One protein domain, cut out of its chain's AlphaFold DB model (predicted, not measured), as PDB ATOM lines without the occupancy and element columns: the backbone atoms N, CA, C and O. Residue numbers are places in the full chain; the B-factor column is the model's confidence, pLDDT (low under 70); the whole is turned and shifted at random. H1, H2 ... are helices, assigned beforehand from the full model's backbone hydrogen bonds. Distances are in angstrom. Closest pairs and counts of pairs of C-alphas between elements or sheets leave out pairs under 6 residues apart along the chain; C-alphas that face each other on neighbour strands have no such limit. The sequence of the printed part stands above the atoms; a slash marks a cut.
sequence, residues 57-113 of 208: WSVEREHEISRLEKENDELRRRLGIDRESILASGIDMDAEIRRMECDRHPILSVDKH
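Overview. This is residues 57 to 113 of the 208 residues of an uncharacterized protein of Moniliophthora perniciosa (strain FA553 / isolate CP02) (UniProt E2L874). Four helices form an open, wide V without a core: long H1 and short H2, running the same way, make one arm, and H3, with H4 at its end, the other. The printed part has 57 residues, four named helices in the order H1 to H4 and no named strand: all helix. It is extended, radius of gyration of the C-alphas 18.0 A, spanning 53 by 29 by 13 A.

Arrangement. H1, residues 57 to 79, and H2, residues 83 to 89, are close but not clearly touching, closest C-alphas Arg 77 and Ser 85, 7.9 A, at a shallow tilt of 5 degrees. H3, residues 93 to 104, and H4, residues 106 to 113, only just touch, with 3 pairs of C-alphas within 8 A, only at the corner, closest C-alphas Cys 102 and Ser 109, 5.4 A. Every O i to N i+4 pair is within hydrogen-bond range in H1, H2 and H3; in H4 0 of 4 are, and 2 of 5 O i to N i+3 pairs.

Along the chain. H1, 32.1 A long from first to last C-alpha, begins at C-alpha 57 (141.801, 217.201, 190.085). H2 measures 10.0 A, H3 16.3 A and H4 11.7 A, ending at C-alpha 113 (96.180, 219.133, 163.111).

Size, cuts and confidence. The printed part has no cut, and its three links are tight. Residues 102 to 113 have pLDDT under 70.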
ATOM      1  N   TRP A  57     143.217 217.460 190.367       79.81
ATOM      2  CA  TRP A  57     141.801 217.201 190.085       79.81
ATOM      3  C   TRP A  57     141.417 217.568 188.660       79.81
ATOM      4  O   TRP A  57     140.661 216.843 188.015       79.81
ATOM      5  N   SER A  58     141.924 218.695 188.157       81.62
ATOM      6  CA  SER A  58     141.659 219.089 186.776       81.62
ATOM      7  C   SER A  58     142.263 218.078 185.800       81.62
ATOM      8  O   SER A  58     141.572 217.632 184.891       81.62
ATOM      9  N   VAL A  59     143.498 217.627 186.039       83.00
ATOM     10  CA  VAL A  59     144.190 216.660 185.174       83.00
ATOM     11  C   VAL A  59     143.524 215.283 185.219       83.00
ATOM     12  O   VAL A  59     143.273 214.689 184.170       83.00
ATOM     13  N   GLU A  60     143.199 214.783 186.410       84.12
ATOM     14  CA  GLU A  60     142.498 213.507 186.582       84.12
ATOM     15  C   GLU A  60     141.111 213.547 185.931       84.12
ATOM     16  O   GLU A  60     140.725 212.617 185.215       84.12
ATOM     17  N   ARG A  61     140.393 214.663 186.093       91.94
ATOM     18  CA  ARG A  61     139.096 214.883 185.454       91.94
ATOM     19  C   ARG A  61     139.203 214.891 183.932       91.94
ATOM     20  O   ARG A  61     138.396 214.228 183.288       91.94
ATOM     21  N   GLU A  62     140.169 215.595 183.347       91.94
ATOM     22  CA  GLU A  62     140.355 215.618 181.887       91.94
ATOM     23  C   GLU A  62     140.742 214.232 181.334       91.94
ATOM     24  O   GLU A  62     140.266 213.820 180.268       91.94
ATOM     25  N   HIS A  63     141.544 213.462 182.076       92.12
ATOM     26  CA  HIS A  63     141.857 212.079 181.716       92.12
ATOM     27  C   HIS A  63     140.613 211.176 181.764       92.12
ATOM     28  O   HIS A  63     140.372 210.398 180.836       92.12
ATOM     29  N   GLU A  64     139.795 211.287 182.811       94.56
ATOM     30  CA  GLU A  64     138.564 210.502 182.935       94.56
ATOM     31  C   GLU A  64     137.529 210.890 181.870       94.56
ATOM     32  O   GLU A  64     136.920 210.007 181.263       94.56
ATOM     33  N   ILE A  65     137.389 212.184 181.559       94.69
ATOM     34  CA  ILE A  65     136.567 212.652 180.433       94.69
ATOM     35  C   ILE A  65     137.051 212.004 179.133       94.69
ATOM     36  O   ILE A  65     136.251 211.388 178.434       94.69
ATOM     37  N   SER A  66     138.357 212.034 178.854       95.75
ATOM     38  CA  SER A  66     138.932 211.427 177.642       95.75
ATOM     39  C   SER A  66     138.661 209.917 177.549       95.75
ATOM     40  O   SER A  66     138.371 209.383 176.472       95.75
ATOM     41  N   ARG A  67     138.732 209.199 178.680       97.69
ATOM     42  CA  ARG A  67     138.392 207.769 178.760       97.69
ATOM     43  C   ARG A  67     136.918 207.539 178.433       97.69
ATOM     44  O   ARG A  67     136.605 206.663 177.621       97.69
ATOM     45  N   LEU A  68     136.033 208.323 179.050       96.81
ATOM     46  CA  LEU A  68     134.586 208.228 178.869       96.81
ATOM     47  C   LEU A  68     134.155 208.601 177.450       96.81
ATOM     48  O   LEU A  68     133.293 207.927 176.894       96.81
ATOM     49  N   GLU A  69     134.760 209.613 176.830       96.12
ATOM     50  CA  GLU A  69     134.491 209.993 175.438       96.12
ATOM     51  C   GLU A  69     134.832 208.851 174.475       96.12
ATOM     52  O   GLU A  69     134.008 208.467 173.641       96.12
ATOM     53  N   LYS A  70     136.000 208.221 174.659       97.19
ATOM     54  CA  LYS A  70     136.414 207.064 173.856       97.19
ATOM     55  C   LYS A  70     135.465 205.875 174.016       97.19
ATOM     56  O   LYS A  70     135.121 205.225 173.024       97.19
ATOM     57  N   GLU A  71     135.055 205.577 175.249       97.31
ATOM     58  CA  GLU A  71     134.090 204.512 175.537       97.31
ATOM     59  C   GLU A  71     132.716 204.828 174.924       97.31
ATOM     60  O   GLU A  71     132.112 203.967 174.281       97.31
ATOM     61  N   ASN A  72     132.246 206.075 175.033       95.62
ATOM     62  CA  ASN A  72     130.982 206.518 174.444       95.62
ATOM     63  C   ASN A  72     130.990 206.361 172.918       95.62
ATOM     64  O   ASN A  72     130.043 205.817 172.349       95.62
ATOM     65  N   ASP A  73     132.077 206.750 172.254       95.12
ATOM     66  CA  ASP A  73     132.221 206.606 170.805       95.12
ATOM     67  C   ASP A  73     132.311 205.145 170.358       95.12
ATOM     68  O   ASP A  73     131.844 204.782 169.272       95.12
ATOM     69  N   GLU A  74     132.901 204.270 171.171       96.38
ATOM     70  CA  GLU A  74     132.859 202.832 170.920       96.38
ATOM     71  C   GLU A  74     131.441 202.267 171.075       96.38
ATOM     72  O   GLU A  74     130.987 201.514 170.209       96.38
ATOM     73  N   LEU A  75     130.714 202.660 172.122       96.75
ATOM     74  CA  LEU A  75     129.323 202.257 172.323       96.75
ATOM     75  C   LEU A  75     128.423 202.758 171.190       96.75
ATOM     76  O   LEU A  75     127.605 201.988 170.684       96.75
ATOM     77  N   ARG A  76     128.613 204.001 170.732       94.38
ATOM     78  CA  ARG A  76     127.876 204.565 169.592       94.38
ATOM     79  C   ARG A  76     128.077 203.746 168.324       94.38
ATOM     80  O   ARG A  76     127.091 203.394 167.680       94.38
ATOM     81  N   ARG A  77     129.326 203.373 168.023       92.88
ATOM     82  CA  ARG A  77     129.664 202.502 166.886       92.88
ATOM     83  C   ARG A  77     129.062 201.105 167.025       92.88
ATOM     84  O   ARG A  77     128.498 200.590 166.066       92.88
ATOM     85  N   ARG A  78     129.142 200.485 168.208       93.25
ATOM     86  CA  ARG A  78     128.576 199.141 168.451       93.25
ATOM     87  C   ARG A  78     127.052 199.113 168.337       93.25
ATOM     88  O   ARG A  78     126.501 198.114 167.887       93.25
ATOM     89  N   LEU A  79     126.383 200.184 168.758       93.00
ATOM     90  CA  LEU A  79     124.927 200.320 168.682       93.00
ATOM     91  C   LEU A  79     124.439 200.860 167.326       93.00
ATOM     92  O   LEU A  79     123.235 200.873 167.095       93.00
ATOM     93  N   GLY A  80     125.340 201.305 166.443       90.25
ATOM     94  CA  GLY A  80     124.989 201.895 165.146       90.25
ATOM     95  C   GLY A  80     124.240 203.228 165.256       90.25
ATOM     96  O   GLY A  80     123.508 203.601 164.342       90.25
ATOM     97  N   ILE A  81     124.390 203.928 166.383       89.69
ATOM     98  CA  ILE A  81     123.803 205.259 166.630       89.69
ATOM     99  C   ILE A  81     124.785 206.388 166.297       89.69
ATOM    100  O   ILE A  81     124.554 207.548 166.635       89.69
ATOM    101  N   ASP A  82     125.918 206.059 165.687       92.50
ATOM    102  CA  ASP A  82     126.821 207.054 165.139       92.50
ATOM    103  C   ASP A  82     126.188 207.746 163.926       92.50
ATOM    104  O   ASP A  82     125.352 207.196 163.206       92.50
ATOM    105  N   ARG A  83     126.598 208.997 163.703       86.94
ATOM    106  CA  ARG A  83     126.041 209.836 162.640       86.94
ATOM    107  C   ARG A  83     126.170 209.178 161.266       86.94
ATOM    108  O   ARG A  83     125.272 209.326 160.443       86.94
ATOM    109  N   GLU A  84     127.268 208.472 161.017       88.81
ATOM    110  CA  GLU A  84     127.530 207.819 159.736       88.81
ATOM    111  C   GLU A  84     126.626 206.601 159.541       88.81
ATOM    112  O   GLU A  84     125.980 206.512 158.498       88.81
ATOM    113  N   SER A  85     126.488 205.726 160.542       90.19
ATOM    114  CA  SER A  85     125.550 204.593 160.485       90.19
ATOM    115  C   SER A  85     124.101 205.040 160.341       90.19
ATOM    116  O   SER A  85     123.362 204.458 159.546       90.19
ATOM    117  N   ILE A  86     123.688 206.100 161.045       88.50
ATOM    118  CA  ILE A  86     122.335 206.652 160.908       88.50
ATOM    119  C   ILE A  86     122.116 207.147 159.473       88.50
ATOM    120  O   ILE A  86     121.132 206.763 158.839       88.50
ATOM    121  N   LEU A  87     123.052 207.921 158.914       88.00
ATOM    122  CA  LEU A  87     122.958 208.384 157.525       88.00
ATOM    123  C   LEU A  87     122.985 207.221 156.522       88.00
ATOM    124  O   LEU A  87     122.229 207.234 155.551       88.00
ATOM    125  N   ALA A  88     123.807 206.199 156.765       89.12
ATOM    126  CA  ALA A  88     123.904 205.008 155.922       89.12
ATOM    127  C   ALA A  88     122.631 204.150 155.966       89.12
ATOM    128  O   ALA A  88     122.252 203.562 154.953       89.12
ATOM    129  N   SER A  89     121.942 204.109 157.109       88.94
ATOM    130  CA  SER A  89     120.659 203.414 157.253       88.94
ATOM    131  C   SER A  89     119.521 204.086 156.473       88.94
ATOM    132  O   SER A  89     118.489 203.462 156.229       88.94
ATOM    133  N   GLY A  90     119.703 205.349 156.062       89.50
ATOM    134  CA  GLY A  90     118.685 206.136 155.368       89.50
ATOM    135  C   GLY A  90     117.494 206.521 156.251       89.50
ATOM    136  O   GLY A  90     116.461 206.936 155.725       89.50
ATOM    137  N   ILE A  91     117.616 206.372 157.573       87.06
ATOM    138  CA  ILE A  91     116.577 206.744 158.534       87.06
ATOM    139  C   ILE A  91     116.611 208.265 158.732       87.06
ATOM    140  O   ILE A  91     117.601 208.828 159.197       87.06
ATOM    141  N   ASP A  92     115.506 208.935 158.397       89.00
ATOM    142  CA  ASP A  92     115.277 210.335 158.763       89.00
ATOM    143  C   ASP A  92     114.905 210.402 160.253       89.00
ATOM    144  O   ASP A  92     113.761 210.146 160.638       89.00
ATOM    145  N   MET A  93     115.891 210.731 161.093       85.56
ATOM    146  CA  MET A  93     115.718 210.854 162.544       85.56
ATOM    147  C   MET A  93     114.627 211.859 162.916       85.56
ATOM    148  O   MET A  93     113.883 211.612 163.861       85.56
ATOM    149  N   ASP A  94     114.466 212.949 162.162       85.62
ATOM    150  CA  ASP A  94     113.436 213.950 162.449       85.62
ATOM    151  C   ASP A  94     112.039 213.415 162.122       85.62
ATOM    152  O   ASP A  94     111.052 213.754 162.785       85.62
ATOM    153  N   ALA A  95     111.908 212.589 161.083       86.00
ATOM    154  CA  ALA A  95     110.664 211.871 160.820       86.00
ATOM    155  C   ALA A  95     110.381 210.823 161.904       86.00
ATOM    156  O   ALA A  95     109.246 210.743 162.373       86.00
ATOM    157  N   GLU A  96     111.389 210.063 162.333       86.19
ATOM    158  CA  GLU A  96     111.225 209.017 163.347       86.19
ATOM    159  C   GLU A  96     110.867 209.596 164.723       86.19
ATOM    160  O   GLU A  96     109.925 209.128 165.365       86.19
ATOM    161  N   ILE A  97     111.524 210.684 165.140       85.00
ATOM    162  CA  ILE A  97     111.173 211.428 166.359       85.00
ATOM    163  C   ILE A  97     109.719 211.903 166.286       85.00
ATOM    164  O   ILE A  97     108.947 211.654 167.212       85.00
ATOM    165  N   ARG A  98     109.300 212.497 165.158       83.19
ATOM    166  CA  ARG A  98     107.904 212.927 164.966       83.19
ATOM    167  C   ARG A  98     106.914 211.769 165.078       83.19
ATOM    168  O   ARG A  98     105.830 211.973 165.624       83.19
ATOM    169  N   ARG A  99     107.252 210.574 164.585       82.50
ATOM    170  CA  ARG A  99     106.401 209.379 164.737       82.50
ATOM    171  C   ARG A  99     106.306 208.954 166.201       82.50
ATOM    172  O   ARG A  99     105.197 208.839 166.716       82.50
ATOM    173  N   MET A 100     107.438 208.830 166.892       78.62
ATOM    174  CA  MET A 100     107.472 208.447 168.310       78.62
ATOM    175  C   MET A 100     106.727 209.435 169.218       78.62
ATOM    176  O   MET A 100     106.047 209.024 170.159       78.62
ATOM    177  N   GLU A 101     106.836 210.736 168.947       76.81
ATOM    178  CA  GLU A 101     106.103 211.774 169.679       76.81
ATOM    179  C   GLU A 101     104.587 211.674 169.463       76.81
ATOM    180  O   GLU A 101     103.816 211.877 170.404       76.81
ATOM    181  N   CYS A 102     104.149 211.321 168.248       68.81
ATOM    182  CA  CYS A 102     102.731 211.124 167.946       68.81
ATOM    183  C   CYS A 102     102.156 209.877 168.633       68.81
ATOM    184  O   CYS A 102     101.018 209.928 169.103       68.81
ATOM    185  N   ASP A 103     102.947 208.804 168.725       67.00
ATOM    186  CA  ASP A 103     102.531 207.525 169.313       67.00
ATOM    187  C   ASP A 103     102.507 207.561 170.849       67.00
ATOM    188  O   ASP A 103     101.653 206.929 171.474       67.00
ATOM    189  N   ARG A 104     103.405 208.328 171.487       68.19
ATOM    190  CA  ARG A 104     103.436 208.455 172.957       68.19
ATOM    191  C   ARG A 104     102.303 209.309 173.518       68.19
ATOM    192  O   ARG A 104     101.864 209.063 174.641       68.19
ATOM    193  N   HIS A 105     101.819 210.291 172.758       68.19
ATOM    194  CA  HIS A 105     100.760 211.195 173.203       68.19
ATOM    195  C   HIS A 105      99.704 211.401 172.108       68.19
ATOM    196  O   HIS A 105      99.629 212.485 171.522       68.19
ATOM    197  N   PRO A 106      98.831 210.402 171.864       62.78
ATOM    198  CA  PRO A 106      97.795 210.488 170.832       62.78
ATOM    199  C   PRO A 106      96.835 211.671 171.046       62.78
ATOM    200  O   PRO A 106      96.287 212.217 170.096       62.78
ATOM    201  N   ILE A 107      96.653 212.115 172.293       61.28
ATOM    202  CA  ILE A 107      95.797 213.263 172.626       61.28
ATOM    203  C   ILE A 107      96.443 214.589 172.186       61.28
ATOM    204  O   ILE A 107      95.750 215.482 171.706       61.28
ATOM    205  N   LEU A 108      97.773 214.714 172.272       59.03
ATOM    206  CA  LEU A 108      98.491 215.936 171.889       59.03
ATOM    207  C   LEU A 108      98.705 216.044 170.369       59.03
ATOM    208  O   LEU A 108      98.833 217.147 169.832       59.03
ATOM    209  N   SER A 109      98.724 214.918 169.651       57.38
ATOM    210  CA  SER A 109      98.896 214.890 168.193       57.38
ATOM    211  C   SER A 109      97.623 215.279 167.425       57.38
ATOM    212  O   SER A 109      97.721 215.926 166.379       57.38
ATOM    213  N   VAL A 110      96.426 215.007 167.966       59.00
ATOM    214  CA  VAL A 110      95.136 215.417 167.362       59.00
ATOM    215  C   VAL A 110      94.962 216.944 167.359       59.00
ATOM    216  O   VAL A 110      94.482 217.520 166.376       59.00
ATOM    217  N   ASP A 111      95.426 217.625 168.408       56.50
ATOM    218  CA  ASP A 111      95.329 219.086 168.512       56.50
ATOM    219  C   ASP A 111      96.273 219.827 167.553       56.50
ATOM    220  O   ASP A 111      95.961 220.934 167.097       56.50
ATOM    221  N   LYS A 112      97.392 219.205 167.161       57.09
ATOM    222  CA  LYS A 112      98.361 219.795 166.222       57.09
ATOM    223  C   LYS A 112      97.786 219.928 164.804       57.09
ATOM    224  O   LYS A 112      98.129 220.872 164.091       57.09
ATOM    225  N   HIS A 113      96.862 219.046 164.408       53.38
ATOM    226  CA  HIS A 113      96.180 219.133 163.111       53.38
ATOM    227  C   HIS A 113      94.986 220.093 163.103       53.38
ATOM    228  O   HIS A 113      94.733 220.730 162.080       53.38
TER     229      HIS A 113